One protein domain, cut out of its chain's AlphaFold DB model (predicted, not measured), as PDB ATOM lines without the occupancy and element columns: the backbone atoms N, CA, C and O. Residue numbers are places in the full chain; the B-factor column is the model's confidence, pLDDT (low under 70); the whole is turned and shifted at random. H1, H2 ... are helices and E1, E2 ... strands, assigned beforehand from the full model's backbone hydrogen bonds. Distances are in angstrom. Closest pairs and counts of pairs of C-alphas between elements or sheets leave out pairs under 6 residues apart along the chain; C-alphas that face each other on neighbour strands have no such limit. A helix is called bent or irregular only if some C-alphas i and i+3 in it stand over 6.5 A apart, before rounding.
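AT A GLANCE: This is residues 3 to 139 of the 139 residues of the protein "Hypothetical protein" of Oppiella nova (UniProt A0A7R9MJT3). A small wall of three parallel strands, in the order E1, E2, E3, has H2 and H3 over one face and no named helix over the other. Short H1 packs on the first residues of H2, H4 sits off the sheet near H3, and two long unnamed stretches, residues 23 to 42 and 68 to 92, gather beyond the last residues of E1 and E2. The printed part has 137 residues, ordered E1 H1 H2 E2 H3 E3 H4; the class is mixed, with 67 residues, under half, in named elements. It is compact, with a radius of gyration of the C-alphas of 15.0 A and spans of 44 by 32 by 27 A.

IN THESE COORDINATES: Find C-alpha 8 at (-53.353, -27.306, 38.735), where E1, residues 8 to 14, begins its 19.7 A. Beside it look for E2, residues 60 to 67, 21.4 A, then E3, residues 116 to 120. The helices are H1, residues 17 to 22, irregular with C-alphas 18 and 21 7.5 A apart; H2, residues 43 to 57, 21.0 A; H3, residues 93 to 110, 25.6 A; and H4, residues 130 to 137, which ends with C-alpha 137 at (-35.392, -41.931, 36.310).

HOW THE PARTS SIT: Look for N 11 and O 62, 2.9 A, between E1 and E2, and N 120 and O 63, 2.9 A, between E2 and E3. E1, H1 H2, E2 and E2, H3, E3 are strand-helix-strand units, parallel neighbours with helices between, with right-handed crossovers. H2, at a height of 9.7 A, and H3, at 9.6 A, run along the strands on the same face. H1 touches H2 at Gln 17 and Leu 44, their closest C-alphas, 5.4 A. H4 is close to H3 but not clearly touching, the closest C-alphas being Ile 96 and Tyr 136, 7.1 A. H2, H3 and H4 have every O i to N i+4 pair within hydrogen-bond range; H1 has 0 of 2, but 2 of 3 O i to N i+3 pairs.

THE WHOLE: The C-alphas farthest apart, Lys 3 and Lys 91, are 45.2 A apart. The printed part has no cut; the links H1 to H2 and E2 to H3 are long. No printed residue is under 70 in pLDDT.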
ATOM      1  N   LYS A   3     -62.898 -21.404  39.046       97.38
ATOM      2  CA  LYS A   3     -63.673 -20.421  39.847       97.38
ATOM      3  C   LYS A   3     -63.452 -20.487  41.371       97.38
ATOM      4  O   LYS A   3     -63.839 -19.562  42.069       97.38
ATOM      5  N   HIS A   4     -62.872 -21.574  41.879       97.38
ATOM      6  CA  HIS A   4     -62.576 -21.782  43.299       97.38
ATOM      7  C   HIS A   4     -61.066 -21.728  43.598       97.38
ATOM      8  O   HIS A   4     -60.636 -22.220  44.634       97.38
ATOM      9  N   GLY A   5     -60.250 -21.177  42.690       97.38
ATOM     10  CA  GLY A   5     -58.814 -20.972  42.904       97.38
ATOM     11  C   GLY A   5     -57.920 -22.182  42.611       97.38
ATOM     12  O   GLY A   5     -56.709 -22.088  42.783       97.38
ATOM     13  N   VAL A   6     -58.475 -23.305  42.137       97.81
ATOM     14  CA  VAL A   6     -57.661 -24.445  41.676       97.81
ATOM     15  C   VAL A   6     -56.938 -24.057  40.389       97.81
ATOM     16  O   VAL A   6     -57.590 -23.741  39.393       97.81
ATOM     17  N   ASN A   7     -55.609 -24.129  40.411       98.06
ATOM     18  CA  ASN A   7     -54.722 -23.721  39.318       98.06
ATOM     19  C   ASN A   7     -53.930 -24.882  38.690       98.06
ATOM     20  O   ASN A   7     -53.326 -24.692  37.641       98.06
ATOM     21  N   VAL A   8     -53.963 -26.083  39.280       98.31
ATOM     22  CA  VAL A   8     -53.353 -27.306  38.735       98.31
ATOM     23  C   VAL A   8     -54.253 -28.505  39.035       98.31
ATOM     24  O   VAL A   8     -54.874 -28.571  40.096       98.31
ATOM     25  N   VAL A   9     -54.316 -29.469  38.115       98.12
ATOM     26  CA  VAL A   9     -54.914 -30.791  38.342       98.12
ATOM     27  C   VAL A   9     -53.915 -31.896  38.022       98.12
ATOM     28  O   VAL A   9     -53.146 -31.809  37.066       98.12
ATOM     29  N   ARG A  10     -53.947 -32.960  38.826       98.31
ATOM     30  CA  ARG A  10     -53.190 -34.191  38.592       98.31
ATOM     31  C   ARG A  10     -54.051 -35.177  37.811       98.31
ATOM     32  O   ARG A  10     -55.169 -35.467  38.229       98.31
ATOM     33  N   VAL A  11     -53.517 -35.705  36.714       98.44
ATOM     34  CA  VAL A  11     -54.226 -36.615  35.805       98.44
ATOM     35  C   VAL A  11     -53.509 -37.969  35.790       98.44
ATOM     36  O   VAL A  11     -52.461 -38.091  35.153       98.44
ATOM     37  N   PRO A  12     -54.026 -38.981  36.512       98.12
ATOM     38  CA  PRO A  12     -53.483 -40.333  36.467       98.12
ATOM     39  C   PRO A  12     -53.812 -41.007  35.128       98.12
ATOM     40  O   PRO A  12     -54.958 -40.989  34.682       98.12
ATOM     41  N   THR A  13     -52.804 -41.606  34.496       97.69
ATOM     42  CA  THR A  13     -52.909 -42.259  33.181       97.69
ATOM     43  C   THR A  13     -52.177 -43.592  33.158       97.69
ATOM     44  O   THR A  13     -51.141 -43.748  33.796       97.69
ATOM     45  N   GLY A  14     -52.724 -44.578  32.458       97.50
ATOM     46  CA  GLY A  14     -52.071 -45.868  32.247       97.50
ATOM     47  C   GLY A  14     -51.198 -45.844  31.000       97.50
ATOM     48  O   GLY A  14     -51.510 -45.138  30.042       97.50
ATOM     49  N   TRP A  15     -50.148 -46.663  30.976       98.31
ATOM     50  CA  TRP A  15     -49.213 -46.741  29.848       98.31
ATOM     51  C   TRP A  15     -49.898 -47.019  28.496       98.31
ATOM     52  O   TRP A  15     -49.426 -46.574  27.456       98.31
ATOM     53  N   TRP A  16     -51.030 -47.730  28.505       98.19
ATOM     54  CA  TRP A  16     -51.721 -48.201  27.304       98.19
ATOM     55  C   TRP A  16     -52.505 -47.116  26.558       98.19
ATOM     56  O   TRP A  16     -52.721 -47.251  25.356       98.19
ATOM     57  N   GLN A  17     -52.949 -46.051  27.237       98.19
ATOM     58  CA  GLN A  17     -53.881 -45.083  26.640       98.19
ATOM     59  C   GLN A  17     -53.228 -44.311  25.489       98.19
ATOM     60  O   GLN A  17     -53.900 -43.969  24.522       98.19
ATOM     61  N   ILE A  18     -51.914 -44.066  25.537       98.38
ATOM     62  CA  ILE A  18     -51.204 -43.348  24.463       98.38
ATOM     63  C   ILE A  18     -51.248 -44.079  23.107       98.38
ATOM     64  O   ILE A  18     -51.060 -43.442  22.073       98.38
ATOM     65  N   TYR A  19     -51.581 -45.374  23.108       98.50
ATOM     66  CA  TYR A  19     -51.708 -46.237  21.928       98.50
ATOM     67  C   TYR A  19     -53.139 -46.330  21.374       98.50
ATOM     68  O   TYR A  19     -53.403 -47.103  20.453       98.50
ATOM     69  N   ASP A  20     -54.093 -45.560  21.904       98.38
ATOM     70  CA  ASP A  20     -55.494 -45.608  21.463       98.38
ATOM     71  C   ASP A  20     -55.659 -45.328  19.957       98.38
ATOM     72  O   ASP A  20     -56.515 -45.934  19.309       98.38
ATOM     73  N   LEU A  21     -54.830 -44.447  19.379       97.38
ATOM     74  CA  LEU A  21     -54.877 -44.116  17.945       97.38
ATOM     75  C   LEU A  21     -54.410 -45.265  17.042       97.38
ATOM     76  O   LEU A  21     -54.797 -45.306  15.877       97.38
ATOM     77  N   ASP A  22     -53.656 -46.217  17.589       97.94
ATOM     78  CA  ASP A  22     -53.222 -47.434  16.896       97.94
ATOM     79  C   ASP A  22     -54.242 -48.580  17.052       97.94
ATOM     80  O   ASP A  22     -53.981 -49.729  16.695       97.94
ATOM     81  N   GLY A  23     -55.425 -48.286  17.602       97.31
ATOM     82  CA  GLY A  23     -56.441 -49.283  17.929       97.31
ATOM     83  C   GLY A  23     -56.204 -49.988  19.266       97.31
ATOM     84  O   GLY A  23     -56.810 -51.037  19.499       97.31
ATOM     85  N   GLY A  24     -55.359 -49.410  20.129       97.94
ATOM     86  CA  GLY A  24     -55.034 -49.894  21.470       97.94
ATOM     87  C   GLY A  24     -53.702 -50.636  21.551       97.94
ATOM     88  O   GLY A  24     -53.133 -51.052  20.542       97.94
ATOM     89  N   ALA A  25     -53.219 -50.848  22.777       97.62
ATOM     90  CA  ALA A  25     -51.922 -51.482  23.038       97.62
ATOM     91  C   ALA A  25     -51.781 -52.897  22.437       97.62
ATOM     92  O   ALA A  25     -50.677 -53.303  22.095       97.62
ATOM     93  N   SER A  26     -52.883 -53.635  22.262       96.94
ATOM     94  CA  SER A  26     -52.889 -54.964  21.625       96.94
ATOM     95  C   SER A  26     -52.681 -54.937  20.108       96.94
ATOM     96  O   SER A  26     -52.349 -55.967  19.523       96.94
ATOM     97  N   LYS A  27     -52.890 -53.786  19.460       97.81
ATOM     98  CA  LYS A  27     -52.744 -53.602  18.006       97.81
ATOM     99  C   LYS A  27     -51.563 -52.710  17.633       97.81
ATOM    100  O   LYS A  27     -51.085 -52.780  16.502       97.81
ATOM    101  N   ALA A  28     -51.096 -51.892  18.571       97.75
ATOM    102  CA  ALA A  28     -49.938 -51.037  18.386       97.75
ATOM    103  C   ALA A  28     -48.658 -51.850  18.153       97.75
ATOM    104  O   ALA A  28     -48.450 -52.922  18.725       97.75
ATOM    105  N   LYS A  29     -47.751 -51.302  17.339       97.31
ATOM    106  CA  LYS A  29     -46.402 -51.849  17.184       97.31
ATOM    107  C   LYS A  29     -45.542 -51.412  18.370       97.31
ATOM    108  O   LYS A  29     -44.933 -50.346  18.332       97.31
ATOM    109  N   LEU A  30     -45.499 -52.239  19.408       98.06
ATOM    110  CA  LEU A  30     -44.652 -52.022  20.580       98.06
ATOM    111  C   LEU A  30     -43.203 -52.455  20.302       98.06
ATOM    112  O   LEU A  30     -42.969 -53.424  19.578       98.06
ATOM    113  N   ASN A  31     -42.229 -51.757  20.892       98.06
ATOM    114  CA  ASN A  31     -40.818 -52.169  20.832       98.06
ATOM    115  C   ASN A  31     -40.498 -53.295  21.828       98.06
ATOM    116  O   ASN A  31     -39.475 -53.966  21.703       98.06
ATOM    117  N   TRP A  32     -41.378 -53.502  22.807       98.19
ATOM    118  CA  TRP A  32     -41.185 -54.408  23.928       98.19
ATOM    119  C   TRP A  32     -42.334 -55.404  24.017       98.19
ATOM    120  O   TRP A  32     -43.486 -55.079  23.730       98.19
ATOM    121  N   ASN A  33     -42.027 -56.624  24.454       97.38
ATOM    122  CA  ASN A  33     -43.052 -57.624  24.719       97.38
ATOM    123  C   ASN A  33     -43.545 -57.486  26.164       97.38
ATOM    124  O   ASN A  33     -42.829 -57.836  27.105       97.38
ATOM    125  N   VAL A  34     -44.761 -56.972  26.335       96.88
ATOM    126  CA  VAL A  34     -45.409 -56.790  27.639       96.88
ATOM    127  C   VAL A  34     -46.781 -57.454  27.658       96.88
ATOM    128  O   VAL A  34     -47.397 -57.666  26.618       96.88
ATOM    129  N   THR A  35     -47.266 -57.785  28.851       93.75
ATOM    130  CA  THR A  35     -48.589 -58.380  29.061       93.75
ATOM    131  C   THR A  35     -49.199 -57.855  30.367       93.75
ATOM    132  O   THR A  35     -48.451 -57.624  31.325       93.75
ATOM    133  N   PRO A  36     -50.527 -57.655  30.439       94.31
ATOM    134  CA  PRO A  36     -51.503 -57.767  29.349       94.31
ATOM    135  C   PRO A  36     -51.427 -56.585  28.368       94.31
ATOM    136  O   PRO A  36     -50.755 -55.593  28.639       94.31
ATOM    137  N   THR A  37     -52.104 -56.688  27.220       96.06
ATOM    138  CA  THR A  37     -52.229 -55.598  26.223       96.06
ATOM    139  C   THR A  37     -53.667 -55.376  25.742       96.06
ATOM    140  O   THR A  37     -53.937 -54.434  24.997       96.06
ATOM    141  N   ASP A  38     -54.617 -56.190  26.199       95.12
ATOM    142  CA  ASP A  38     -56.042 -56.179  25.851       95.12
ATOM    143  C   ASP A  38     -56.844 -55.096  26.603       95.12
ATOM    144  O   ASP A  38     -58.020 -55.264  26.919       95.12
ATOM    145  N   TYR A  39     -56.218 -53.948  26.871       95.12
ATOM    146  CA  TYR A  39     -56.874 -52.805  27.498       95.12
ATOM    147  C   TYR A  39     -57.901 -52.152  26.565       95.12
ATOM    148  O   TYR A  39     -57.703 -52.052  25.352       95.12
ATOM    149  N   ILE A  40     -58.985 -51.643  27.154       94.81
ATOM    150  CA  ILE A  40     -60.022 -50.909  26.425       94.81
ATOM    151  C   ILE A  40     -59.512 -49.525  26.011       94.81
ATOM    152  O   ILE A  40     -58.903 -48.803  26.802       94.81
ATOM    153  N   THR A  41     -59.817 -49.148  24.772       97.25
ATOM    154  CA  THR A  41     -59.422 -47.879  24.153       97.25
ATOM    155  C   THR A  41     -60.424 -46.752  24.394       97.25
ATOM    156  O   THR A  41     -61.609 -46.997  24.617       97.25
ATOM    157  N   GLY A  42     -59.977 -45.507  24.223       97.12
ATOM    158  CA  GLY A  42     -60.812 -44.301  24.184       97.12
ATOM    159  C   GLY A  42     -60.448 -43.269  25.253       97.12
ATOM    160  O   GLY A  42     -60.917 -42.132  25.194       97.12
ATOM    161  N   GLY A  43     -59.588 -43.638  26.205       97.62
ATOM    162  CA  GLY A  43     -59.117 -42.753  27.267       97.62
ATOM    163  C   GLY A  43     -58.306 -41.566  26.745       97.62
ATOM    164  O   GLY A  43     -58.451 -40.459  27.263       97.62
ATOM    165  N   LEU A  44     -57.518 -41.748  25.681       98.56
ATOM    166  CA  LEU A  44     -56.653 -40.698  25.134       98.56
ATOM    167  C   LEU A  44     -57.424 -39.464  24.675       98.56
ATOM    168  O   LEU A  44     -57.007 -38.341  24.943       98.56
ATOM    169  N   ALA A  45     -58.593 -39.659  24.061       98.56
ATOM    170  CA  ALA A  45     -59.441 -38.558  23.611       98.56
ATOM    171  C   ALA A  45     -59.930 -37.680  24.778       98.56
ATOM    172  O   ALA A  45     -60.204 -36.493  24.598       98.56
ATOM    173  N   TYR A  46     -60.045 -38.243  25.985       98.62
ATOM    174  CA  TYR A  46     -60.368 -37.473  27.184       98.62
ATOM    175  C   TYR A  46     -59.136 -36.803  27.785       98.62
ATOM    176  O   TYR A  46     -59.259 -35.676  28.256       98.62
ATOM    177  N   ILE A  47     -57.956 -37.427  27.714       98.62
ATOM    178  CA  ILE A  47     -56.698 -36.766  28.096       98.62
ATOM    179  C   ILE A  47     -56.479 -35.528  27.210       98.62
ATOM    180  O   ILE A  47     -56.193 -34.452  27.729       98.62
ATOM    181  N   ASP A  48     -56.728 -35.628  25.901       98.75
ATOM    182  CA  ASP A  48     -56.675 -34.482  24.983       98.75
ATOM    183  C   ASP A  48     -57.624 -33.353  25.420       98.75
ATOM    184  O   ASP A  48     -57.201 -32.203  25.560       98.75
ATOM    185  N   LYS A  49     -58.883 -33.686  25.739       98.69
ATOM    186  CA  LYS A  49     -59.856 -32.713  26.263       98.69
ATOM    187  C   LYS A  49     -59.411 -32.086  27.581       98.69
ATOM    188  O   LYS A  49     -59.688 -30.912  27.807       98.69
ATOM    189  N   VAL A  50     -58.730 -32.833  28.449       98.44
ATOM    190  CA  VAL A  50     -58.195 -32.293  29.706       98.44
ATOM    191  C   VAL A  50     -57.154 -31.208  29.434       98.44
ATOM    192  O   VAL A  50     -57.205 -30.169  30.089       98.44
ATOM    193  N   PHE A  51     -56.279 -31.380  28.439       98.75
ATOM    194  CA  PHE A  51     -55.355 -30.318  28.024       98.75
ATOM    195  C   PHE A  51     -56.086 -29.109  27.428       98.75
ATOM    196  O   PHE A  51     -55.761 -27.973  27.780       98.75
ATOM    197  N   ASP A  52     -57.108 -29.332  26.597       98.69
ATOM    198  CA  ASP A  52     -57.916 -28.244  26.030       98.69
ATOM    199  C   ASP A  52     -58.649 -27.450  27.128       98.69
ATOM    200  O   ASP A  52     -58.681 -26.216  27.117       98.69
ATOM    201  N   TRP A  53     -59.217 -28.140  28.120       98.69
ATOM    202  CA  TRP A  53     -59.854 -27.514  29.279       98.69
ATOM    203  C   TRP A  53     -58.843 -26.814  30.179       98.69
ATOM    204  O   TRP A  53     -59.119 -25.705  30.638       98.69
ATOM    205  N   GLY A  54     -57.677 -27.420  30.404       98.56
ATOM    206  CA  GLY A  54     -56.581 -26.813  31.152       98.56
ATOM    207  C   GLY A  54     -56.206 -25.457  30.568       98.56
ATOM    208  O   GLY A  54     -56.240 -24.442  31.263       98.56
ATOM    209  N   GLN A  55     -56.001 -25.407  29.250       98.44
ATOM    210  CA  GLN A  55     -55.702 -24.164  28.545       98.44
ATOM    211  C   GLN A  55     -56.860 -23.163  28.643       98.44
ATOM    212  O   GLN A  55     -56.645 -21.997  28.967       98.44
ATOM    213  N   LYS A  56     -58.097 -23.610  28.402       98.44
ATOM    214  CA  LYS A  56     -59.286 -22.747  28.426       98.44
ATOM    215  C   LYS A  56     -59.525 -22.085  29.786       98.44
ATOM    216  O   LYS A  56     -60.022 -20.962  29.832       98.44
ATOM    217  N   TYR A  57     -59.233 -22.785  30.879       98.31
ATOM    218  CA  TYR A  57     -59.563 -22.342  32.237       98.31
ATOM    219  C   TYR A  57     -58.351 -21.891  33.060       98.31
ATOM    220  O   TYR A  57     -58.522 -21.592  34.246       98.31
ATOM    221  N   GLY A  58     -57.159 -21.835  32.454       98.06
ATOM    222  CA  GLY A  58     -55.918 -21.468  33.139       98.06
ATOM    223  C   GLY A  58     -55.525 -22.470  34.228       98.06
ATOM    224  O   GLY A  58     -55.070 -22.068  35.294       98.06
ATOM    225  N   ILE A  59     -55.764 -23.762  33.990       98.62
ATOM    226  CA  ILE A  59     -55.428 -24.856  34.905       98.62
ATOM    227  C   ILE A  59     -54.270 -25.655  34.301       98.62
ATOM    228  O   ILE A  59     -54.391 -26.202  33.206       98.62
ATOM    229  N   GLY A  60     -53.167 -25.758  35.039       98.69
ATOM    230  CA  GLY A  60     -52.036 -26.606  34.686       98.69
ATOM    231  C   GLY A  60     -52.358 -28.098  34.820       98.69
ATOM    232  O   GLY A  60     -53.082 -28.517  35.723       98.69
ATOM    233  N   ILE A  61     -51.801 -28.912  33.931       98.81
ATOM    234  CA  ILE A  61     -51.996 -30.361  33.884       98.81
ATOM    235  C   ILE A  61     -50.704 -31.062  34.302       98.81
ATOM    236  O   ILE A  61     -49.697 -30.986  33.598       98.81
ATOM    237  N   LEU A  62     -50.739 -31.757  35.440       98.75
ATOM    238  CA  LEU A  62     -49.696 -32.693  35.858       98.75
ATOM    239  C   LEU A  62     -50.086 -34.096  35.378       98.75
ATOM    240  O   LEU A  62     -50.916 -34.757  36.009       98.75
ATOM    241  N   LEU A  63     -49.519 -34.532  34.250       98.69
ATOM    242  CA  LEU A  63     -49.816 -35.832  33.647       98.69
ATOM    243  C   LEU A  63     -48.929 -36.919  34.259       98.69
ATOM    244  O   LEU A  63     -47.712 -36.755  34.345       98.69
ATOM    245  N   GLY A  64     -49.533 -38.018  34.703       96.06
ATOM    246  CA  GLY A  64     -48.847 -39.012  35.516       96.06
ATOM    247  C   GLY A  64     -48.977 -40.439  35.017       96.06
ATOM    248  O   GLY A  64     -50.101 -40.912  34.856       96.06
ATOM    249  N   MET A  65     -47.859 -41.156  34.899       98.19
ATOM    250  CA  MET A  65     -47.868 -42.613  34.733       98.19
ATOM    251  C   MET A  65     -48.361 -43.265  36.027       98.19
ATOM    252  O   MET A  65     -47.635 -43.359  37.016       98.19
ATOM    253  N   HIS A  66     -49.620 -43.680  36.043       98.25
ATOM    254  CA  HIS A  66     -50.293 -44.244  37.206       98.25
ATOM    255  C   HIS A  66     -50.242 -45.777  37.246       98.25
ATOM    256  O   HIS A  66     -50.142 -46.369  38.318       98.25
ATOM    257  N   ALA A  67     -50.240 -46.406  36.071       97.75
ATOM    258  CA  ALA A  67     -50.177 -47.852  35.911       97.75
ATOM    259  C   ALA A  67     -49.174 -48.202  34.807       97.75
ATOM    260  O   ALA A  67     -49.451 -47.995  33.621       97.75
ATOM    261  N   ALA A  68     -48.005 -48.705  35.208       98.25
ATOM    262  CA  ALA A  68     -46.962 -49.171  34.301       98.25
ATOM    263  C   ALA A  68     -47.155 -50.665  33.951       98.25
ATOM    264  O   ALA A  68     -47.801 -51.394  34.712       98.25
ATOM    265  N   PRO A  69     -46.599 -51.162  32.828       97.88
ATOM    266  CA  PRO A  69     -46.634 -52.583  32.490       97.88
ATOM    267  C   PRO A  69     -46.092 -53.449  33.631       97.88
ATOM    268  O   PRO A  69     -45.075 -53.128  34.249       97.88
ATOM    269  N   GLY A  70     -46.788 -54.545  33.932       96.62
ATOM    270  CA  GLY A  70     -46.437 -55.444  35.032       96.62
ATOM    271  C   GLY A  70     -46.701 -54.903  36.442       96.62
ATOM    272  O   GLY A  70     -46.487 -55.654  37.385       96.62
ATOM    273  N   SER A  71     -47.200 -53.669  36.592       98.12
ATOM    274  CA  SER A  71     -47.472 -53.001  37.870       98.12
ATOM    275  C   SER A  71     -46.235 -52.755  38.741       98.12
ATOM    276  O   SER A  71     -45.408 -53.629  39.009       98.12
ATOM    277  N   GLN A  72     -46.114 -51.513  39.197       98.12
ATOM    278  CA  GLN A  72     -44.982 -51.026  39.981       98.12
ATOM    279  C   GLN A  72     -45.174 -51.135  41.502       98.12
ATOM    280  O   GLN A  72     -44.244 -50.824  42.246       98.12
ATOM    281  N   ASN A  73     -46.366 -51.522  41.973       97.62
ATOM    282  CA  ASN A  73     -46.653 -51.622  43.409       97.62
ATOM    283  C   ASN A  73     -47.735 -52.648  43.805       97.62
ATOM    284  O   ASN A  73     -47.973 -52.838  44.996       97.62
ATOM    285  N   GLY A  74     -48.372 -53.327  42.843       96.62
ATOM    286  CA  GLY A  74     -49.321 -54.414  43.117       96.62
ATOM    287  C   GLY A  74     -50.714 -53.968  43.560       96.62
ATOM    288  O   GLY A  74     -51.588 -54.813  43.741       96.62
ATOM    289  N   GLN A  75     -50.959 -52.666  43.691       96.62
ATOM    290  CA  GLN A  75     -52.259 -52.140  44.091       96.62
ATOM    291  C   GLN A  75     -53.251 -52.166  42.922       96.62
ATOM    292  O   GLN A  75     -52.866 -52.269  41.754       96.62
ATOM    293  N   ASP A  76     -54.540 -52.067  43.226       95.06
ATOM    294  CA  ASP A  76     -55.635 -52.055  42.247       95.06
ATOM    295  C   ASP A  76     -55.534 -50.901  41.233       95.06
ATOM    296  O   ASP A  76     -55.884 -51.060  40.065       95.06
ATOM    297  N   HIS A  77     -54.994 -49.756  41.649       94.50
ATOM    298  CA  HIS A  77     -54.823 -48.573  40.808       94.50
ATOM    299  C   HIS A  77     -53.591 -48.627  39.880       94.50
ATOM    300  O   HIS A  77     -53.427 -47.746  39.034       94.50
ATOM    301  N   SER A  78     -52.740 -49.653  39.996       95.12
ATOM    302  CA  SER A  78     -51.605 -49.891  39.086       95.12
ATOM    303  C   SER A  78     -51.629 -51.259  38.407       95.12
ATOM    304  O   SER A  78     -50.944 -51.454  37.401       95.12
ATOM    305  N   SER A  79     -52.375 -52.214  38.964       86.25
ATOM    306  CA  SER A  79     -52.397 -53.603  38.515       86.25
ATOM    307  C   SER A  79     -53.653 -53.879  37.702       86.25
ATOM    308  O   SER A  79     -54.753 -53.531  38.128       86.25
ATOM    309  N   PRO A  80     -53.531 -54.541  36.543       83.44
ATOM    310  CA  PRO A  80     -54.704 -55.000  35.818       83.44
ATOM    311  C   PRO A  80     -55.473 -56.018  36.672       83.44
ATOM    312  O   PRO A  80     -54.883 -56.835  37.380       83.44
ATOM    313  N   THR A  81     -56.802 -56.001  36.574       83.31
ATOM    314  CA  THR A  81     -57.703 -56.863  37.361       83.31
ATOM    315  C   THR A  81     -57.438 -58.362  37.189       83.31
ATOM    316  O   THR A  81     -57.774 -59.152  38.064       83.31
ATOM    317  N   GLN A  82     -56.825 -58.756  36.071       85.12
ATOM    318  CA  GLN A  82     -56.428 -60.125  35.743       85.12
ATOM    319  C   GLN A  82     -55.223 -60.606  36.570       85.12
ATOM    320  O   GLN A  82     -55.026 -61.808  36.728       85.12
ATOM    321  N   TYR A  83     -54.423 -59.676  37.100       85.62
ATOM    322  CA  TYR A  83     -53.178 -59.942  37.822       85.62
ATOM    323  C   TYR A  83     -53.115 -59.136  39.135       85.62
ATOM    324  O   TYR A  83     -52.191 -58.340  39.329       85.62
ATOM    325  N   PRO A  84     -54.093 -59.302  40.046       89.88
ATOM    326  CA  PRO A  84     -54.152 -58.521  41.276       89.88
ATOM    327  C   PRO A  84     -52.925 -58.798  42.157       89.88
ATOM    328  O   PRO A  84     -52.473 -59.941  42.256       89.88
ATOM    329  N   GLY A  85     -52.380 -57.766  42.804       93.12
ATOM    330  CA  GLY A  85     -51.257 -57.916  43.736       93.12
ATOM    331  C   GLY A  85     -49.885 -58.123  43.089       93.12
ATOM    332  O   GLY A  85     -48.893 -58.209  43.808       93.12
ATOM    333  N   GLN A  86     -49.791 -58.231  41.759       93.75
ATOM    334  CA  GLN A  86     -48.515 -58.516  41.100       93.75
ATOM    335  C   GLN A  86     -47.620 -57.278  41.019       93.75
ATOM    336  O   GLN A  86     -48.077 -56.190  40.685       93.75
ATOM    337  N   ILE A  87     -46.324 -57.467  41.282       96.81
ATOM    338  CA  ILE A  87     -45.294 -56.421  41.222       96.81
ATOM    339  C   ILE A  87     -44.191 -56.903  40.278       96.81
ATOM    340  O   ILE A  87     -43.182 -57.468  40.703       96.81
ATOM    341  N   ASN A  88     -44.424 -56.736  38.977       97.25
ATOM    342  CA  ASN A  88     -43.565 -57.263  37.917       97.25
ATOM    343  C   ASN A  88     -42.850 -56.175  37.107       97.25
ATOM    344  O   ASN A  88     -42.068 -56.510  36.214       97.25
ATOM    345  N   TRP A  89     -43.086 -54.891  37.390       98.06
ATOM    346  CA  TRP A  89     -42.476 -53.792  36.637       98.06
ATOM    347  C   TRP A  89     -40.942 -53.883  36.585       98.06
ATOM    348  O   TRP A  89     -40.363 -53.852  35.505       98.06
ATOM    349  N   ASP A  90     -40.273 -54.098  37.722       98.00
ATOM    350  CA  ASP A  90     -38.804 -54.190  37.795       98.00
ATOM    351  C   ASP A  90     -38.247 -55.579  37.428       98.00
ATOM    352  O   ASP A  90     -37.034 -55.757  37.258       98.00
ATOM    353  N   LYS A  91     -39.126 -56.578  37.301       97.38
ATOM    354  CA  LYS A  91     -38.759 -57.970  37.002       97.38
ATOM    355  C   LYS A  91     -38.508 -58.207  35.515       97.38
ATOM    356  O   LYS A  91     -37.937 -59.231  35.158       97.38
ATOM    357  N   SER A  92     -38.893 -57.260  34.660       96.56
ATOM    358  CA  SER A  92     -38.726 -57.341  33.212       96.56
ATOM    359  C   SER A  92     -38.211 -56.023  32.651       96.56
ATOM    360  O   SER A  92     -38.847 -54.981  32.800       96.56
ATOM    361  N   ASP A  93     -37.096 -56.073  31.927       97.56
ATOM    362  CA  ASP A  93     -36.576 -54.890  31.238       97.56
ATOM    363  C   ASP A  93     -37.522 -54.431  30.117       97.56
ATOM    364  O   ASP A  93     -37.556 -53.245  29.801       97.56
ATOM    365  N   SER A  94     -38.368 -55.332  29.591       98.44
ATOM    366  CA  SER A  94     -39.446 -54.969  28.661       98.44
ATOM    367  C   SER A  94     -40.520 -54.106  29.324       98.44
ATOM    368  O   SER A  94     -41.014 -53.178  28.694       98.44
ATOM    369  N   ASN A  95     -40.851 -54.341  30.600       98.44
ATOM    370  CA  ASN A  95     -41.824 -53.509  31.318       98.44
ATOM    371  C   ASN A  95     -41.287 -52.088  31.538       98.44
ATOM    372  O   ASN A  95     -41.995 -51.106  31.299       98.44
ATOM    373  N   ILE A  96     -40.020 -51.975  31.944       98.56
ATOM    374  CA  ILE A  96     -39.344 -50.682  32.121       98.56
ATOM    375  C   ILE A  96     -39.219 -49.963  30.777       98.56
ATOM    376  O   ILE A  96     -39.611 -48.804  30.672       98.56
ATOM    377  N   GLY A  97     -38.724 -50.651  29.745       98.62
ATOM    378  CA  GLY A  97     -38.586 -50.098  28.398       98.62
ATOM    379  C   GLY A  97     -39.914 -49.585  27.850       98.62
ATOM    380  O   GLY A  97     -40.008 -48.439  27.431       98.62
ATOM    381  N   GLN A  98     -40.983 -50.369  27.979       98.75
ATOM    382  CA  GLN A  98     -42.310 -49.953  27.539       98.75
ATOM    383  C   GLN A  98     -42.866 -48.769  28.348       98.75
ATOM    384  O   GLN A  98     -43.614 -47.949  27.813       98.75
ATOM    385  N   THR A  99     -42.498 -48.642  29.626       98.69
ATOM    386  CA  THR A  99     -42.840 -47.460  30.436       98.69
ATOM    387  C   THR A  99     -42.155 -46.209  29.887       98.69
ATOM    388  O   THR A  99     -42.805 -45.172  29.772       98.69
ATOM    389  N   VAL A 100     -40.869 -46.312  29.526       98.62
ATOM    390  CA  VAL A 100     -40.101 -45.224  28.899       98.62
ATOM    391  C   VAL A 100     -40.728 -44.837  27.559       98.62
ATOM    392  O   VAL A 100     -41.131 -43.688  27.415       98.62
ATOM    393  N   ASP A 101     -40.942 -45.793  26.649       98.62
ATOM    394  CA  ASP A 101     -41.570 -45.549  25.341       98.62
ATOM    395  C   ASP A 101     -42.925 -44.831  25.478       98.62
ATOM    396  O   ASP A 101     -43.232 -43.883  24.755       98.62
ATOM    397  N   SER A 102     -43.748 -45.257  26.441       98.62
ATOM    398  CA  SER A 102     -45.059 -44.645  26.680       98.62
ATOM    399  C   SER A 102     -44.921 -43.199  27.175       98.62
ATOM    400  O   SER A 102     -45.645 -42.312  26.717       98.62
ATOM    401  N   MET A 103     -43.976 -42.938  28.086       98.56
ATOM    402  CA  MET A 103     -43.693 -41.589  28.584       98.56
ATOM    403  C   MET A 103     -43.107 -40.674  27.508       98.56
ATOM    404  O   MET A 103     -43.503 -39.511  27.437       98.56
ATOM    405  N   GLU A 104     -42.239 -41.180  26.634       98.50
ATOM    406  CA  GLU A 104     -41.724 -40.429  25.486       98.50
ATOM    407  C   GLU A 104     -42.847 -40.029  24.526       98.50
ATOM    408  O   GLU A 104     -42.892 -38.891  24.053       98.50
ATOM    409  N   LEU A 105     -43.806 -40.923  24.268       98.56
ATOM    410  CA  LEU A 105     -44.970 -40.605  23.441       98.56
ATOM    411  C   LEU A 105     -45.874 -39.556  24.100       98.56
ATOM    412  O   LEU A 105     -46.330 -38.632  23.419       98.56
ATOM    413  N   TYR A 106     -46.094 -39.637  25.415       98.69
ATOM    414  CA  TYR A 106     -46.799 -38.591  26.159       98.69
ATOM    415  C   TYR A 106     -46.066 -37.247  26.096       98.69
ATOM    416  O   TYR A 106     -46.695 -36.220  25.823       98.69
ATOM    417  N   ALA A 107     -44.745 -37.247  26.280       98.38
ATOM    418  CA  ALA A 107     -43.908 -36.059  26.170       98.38
ATOM    419  C   ALA A 107     -43.960 -35.464  24.759       98.38
ATOM    420  O   ALA A 107     -44.155 -34.262  24.601       98.38
ATOM    421  N   LYS A 108     -43.897 -36.293  23.716       98.56
ATOM    422  CA  LYS A 108     -44.027 -35.850  22.323       98.56
ATOM    423  C   LYS A 108     -45.406 -35.260  22.027       98.56
ATOM    424  O   LYS A 108     -45.506 -34.269  21.307       98.56
ATOM    425  N   ARG A 109     -46.474 -35.860  22.562       98.56
ATOM    426  CA  ARG A 109     -47.858 -35.422  22.317       98.56
ATOM    427  C   ARG A 109     -48.213 -34.135  23.063       98.56
ATOM    428  O   ARG A 109     -48.896 -33.278  22.502       98.56
ATOM    429  N   TYR A 110     -47.782 -34.012  24.318       98.69
ATOM    430  CA  TYR A 110     -48.233 -32.957  25.227       98.69
ATOM    431  C   TYR A 110     -47.146 -31.955  25.632       98.69
ATOM    432  O   TYR A 110     -47.482 -30.901  26.162       98.69
ATOM    433  N   GLY A 111     -45.871 -32.228  25.347       98.31
ATOM    434  CA  GLY A 111     -44.717 -31.420  25.767       98.31
ATOM    435  C   GLY A 111     -44.755 -29.956  25.329       98.31
ATOM    436  O   GLY A 111     -44.216 -29.096  26.013       98.31
ATOM    437  N   SER A 112     -45.424 -29.657  24.213       98.19
ATOM    438  CA  SER A 112     -45.598 -28.294  23.695       98.19
ATOM    439  C   SER A 112     -46.954 -27.666  24.037       98.19
ATOM    440  O   SER A 112     -47.234 -26.543  23.614       98.19
ATOM    441  N   LYS A 113     -47.829 -28.369  24.770       98.38
ATOM    442  CA  LYS A 113     -49.150 -27.844  25.128       98.38
ATOM    443  C   LYS A 113     -49.004 -26.768  26.209       98.38
ATOM    444  O   LYS A 113     -48.443 -27.065  27.260       98.38
ATOM    445  N   PRO A 114     -49.592 -25.567  26.035       98.19
ATOM    446  CA  PRO A 114     -49.487 -24.487  27.023       98.19
ATOM    447  C   PRO A 114     -49.995 -24.854  28.421       98.19
ATOM    448  O   PRO A 114     -49.542 -24.294  29.411       98.19
ATOM    449  N   ALA A 115     -50.951 -25.783  28.504       98.44
ATOM    450  CA  ALA A 115     -51.513 -26.240  29.769       98.44
ATOM    451  C   ALA A 115     -50.641 -27.273  30.499       98.44
ATOM    452  O   ALA A 115     -50.986 -27.654  31.613       98.44
ATOM    453  N   LEU A 116     -49.551 -27.770  29.904       98.69
ATOM    454  CA  LEU A 116     -48.677 -28.727  30.577       98.69
ATOM    455  C   LEU A 116     -48.004 -28.063  31.785       98.69
ATOM    456  O   LEU A 116     -47.229 -27.124  31.636       98.69
ATOM    457  N   PHE A 117     -48.284 -28.584  32.979       98.56
ATOM    458  CA  PHE A 117     -47.586 -28.200  34.206       98.56
ATOM    459  C   PHE A 117     -46.337 -29.054  34.426       98.56
ATOM    460  O   PHE A 117     -45.315 -28.566  34.897       98.56
ATOM    461  N   GLY A 118     -46.412 -30.336  34.073       98.44
ATOM    462  CA  GLY A 118     -45.283 -31.249  34.143       98.44
ATOM    463  C   GLY A 118     -45.696 -32.701  33.959       98.44
ATOM    464  O   GLY A 118     -46.883 -33.023  33.836       98.44
ATOM    465  N   PHE A 119     -44.691 -33.569  33.981       98.19
ATOM    466  CA  PHE A 119     -44.863 -35.014  33.998       98.19
ATOM    467  C   PHE A 119     -44.463 -35.579  35.351       98.19
ATOM    468  O   PHE A 119     -43.508 -35.128  35.981       98.19
ATOM    469  N   TYR A 120     -45.180 -36.607  35.769       95.00
ATOM    470  CA  TYR A 120     -44.814 -37.434  36.900       95.00
ATOM    471  C   TYR A 120     -44.587 -38.864  36.399       95.00
ATOM    472  O   TYR A 120     -45.493 -39.496  35.852       95.00
ATOM    473  N   LEU A 121     -43.345 -39.330  36.545       97.31
ATOM    474  CA  LEU A 121     -42.831 -40.443  35.750       97.31
ATOM    475  C   LEU A 121     -43.291 -41.819  36.246       97.31
ATOM    476  O   LEU A 121     -43.494 -42.692  35.413       97.31
ATOM    477  N   LEU A 122     -43.515 -42.035  37.553       98.19
ATOM    478  CA  LEU A 122     -44.005 -43.335  38.027       98.19
ATOM    479  C   LEU A 122     -44.773 -43.323  39.361       98.19
ATOM    480  O   LEU A 122     -44.236 -42.998  40.421       98.19
ATOM    481  N   ASN A 123     -46.022 -43.791  39.269       98.44
ATOM    482  CA  ASN A 123     -46.954 -44.355  40.263       98.44
ATOM    483  C   ASN A 123     -46.494 -44.990  41.582       98.44
ATOM    484  O   ASN A 123     -46.510 -46.208  41.585       98.44
ATOM    485  N   GLU A 124     -46.235 -44.294  42.697       97.81
ATOM    486  CA  GLU A 124     -46.040 -44.934  44.029       97.81
ATOM    487  C   GLU A 124     -45.277 -46.282  43.990       97.81
ATOM    488  O   GLU A 124     -45.821 -47.299  44.430       97.81
ATOM    489  N   PRO A 125     -44.075 -46.350  43.390       97.75
ATOM    490  CA  PRO A 125     -43.341 -47.604  43.281       97.75
ATOM    491  C   PRO A 125     -43.084 -48.203  44.670       97.75
ATOM    492  O   PRO A 125     -42.601 -47.508  45.564       97.75
ATOM    493  N   ALA A 126     -43.372 -49.495  44.847       97.38
ATOM    494  CA  ALA A 126     -43.209 -50.183  46.126       97.38
ATOM    495  C   ALA A 126     -42.703 -51.614  45.925       97.38
ATOM    496  O   ALA A 126     -43.094 -52.293  44.982       97.38
ATOM    497  N   HIS A 127     -41.845 -52.082  46.837       96.88
ATOM    498  CA  HIS A 127     -41.288 -53.446  46.828       96.88
ATOM    499  C   HIS A 127     -40.535 -53.835  45.537       96.88
ATOM    500  O   HIS A 127     -40.433 -55.014  45.191       96.88
ATOM    501  N   ILE A 128     -39.964 -52.844  44.847       97.38
ATOM    502  CA  ILE A 128     -39.173 -53.011  43.622       97.38
ATOM    503  C   ILE A 128     -37.680 -52.734  43.850       97.38
ATOM    504  O   ILE A 128     -37.280 -52.117  44.838       97.38
ATOM    505  N   ASN A 129     -36.842 -53.179  42.916       98.00
ATOM    506  CA  ASN A 129     -35.405 -52.939  42.901       98.00
ATOM    507  C   ASN A 129     -35.089 -51.438  42.736       98.00
ATOM    508  O   ASN A 129     -35.370 -50.840  41.696       98.00
ATOM    509  N   ILE A 130     -34.457 -50.849  43.756       97.69
ATOM    510  CA  ILE A 130     -34.136 -49.416  43.794       97.69
ATOM    511  C   ILE A 130     -33.128 -48.988  42.723       97.69
ATOM    512  O   ILE A 130     -33.264 -47.899  42.177       97.69
ATOM    513  N   THR A 131     -32.161 -49.837  42.372       98.12
ATOM    514  CA  THR A 131     -31.174 -49.533  41.326       98.12
ATOM    515  C   THR A 131     -31.863 -49.420  39.972       98.12
ATOM    516  O   THR A 131     -31.695 -48.423  39.282       98.12
ATOM    517  N   LYS A 132     -32.744 -50.371  39.637       98.12
ATOM    518  CA  LYS A 132     -33.546 -50.290  38.406       98.12
ATOM    519  C   LYS A 132     -34.474 -49.075  38.391       98.12
ATOM    520  O   LYS A 132     -34.680 -48.478  37.337       98.12
ATOM    521  N   LEU A 133     -35.028 -48.700  39.546       98.12
ATOM    522  CA  LEU A 133     -35.840 -47.491  39.666       98.12
ATOM    523  C   LEU A 133     -35.010 -46.232  39.386       98.12
ATOM    524  O   LEU A 133     -35.446 -45.379  38.622       98.12
ATOM    525  N   GLN A 134     -33.815 -46.117  39.966       98.00
ATOM    526  CA  GLN A 134     -32.908 -44.997  39.710       98.00
ATOM    527  C   GLN A 134     -32.501 -44.930  38.236       98.00
ATOM    528  O   GLN A 134     -32.571 -43.860  37.637       98.00
ATOM    529  N   ASP A 135     -32.159 -46.070  37.634       97.69
ATOM    530  CA  ASP A 135     -31.825 -46.152  36.211       97.69
ATOM    531  C   ASP A 135     -32.989 -45.709  35.324       97.69
ATOM    532  O   ASP A 135     -32.767 -45.052  34.314       97.69
ATOM    533  N   TYR A 136     -34.228 -46.037  35.695       97.69
ATOM    534  CA  TYR A 136     -35.420 -45.565  34.993       97.69
ATOM    535  C   TYR A 136     -35.550 -44.034  35.024       97.69
ATOM    536  O   TYR A 136     -35.825 -43.439  33.988       97.69
ATOM    537  N   TYR A 137     -35.313 -43.394  36.173       96.94
ATOM    538  CA  TYR A 137     -35.392 -41.931  36.310       96.94
ATOM    539  C   TYR A 137     -34.248 -41.170  35.613       96.94
ATOM    540  O   TYR A 137     -34.351 -39.956  35.451       96.94
ATOM    541  N   ASN A 138     -33.174 -41.859  35.220       95.75
ATOM    542  CA  ASN A 138     -32.018 -41.276  34.529       95.75
ATOM    543  C   ASN A 138     -32.076 -41.412  32.993       95.75
ATOM    544  O   ASN A 138     -31.135 -40.981  32.325       95.75
ATOM    545  N   ARG A 139     -33.118 -42.049  32.446       90.69
ATOM    546  CA  ARG A 139     -33.367 -42.162  30.999       90.69
ATOM    547  C   ARG A 139     -34.172 -40.966  30.509       90.69
ATOM    548  O   ARG A 139     -33.817 -40.458  29.426       90.69
TER     549      ARG A 139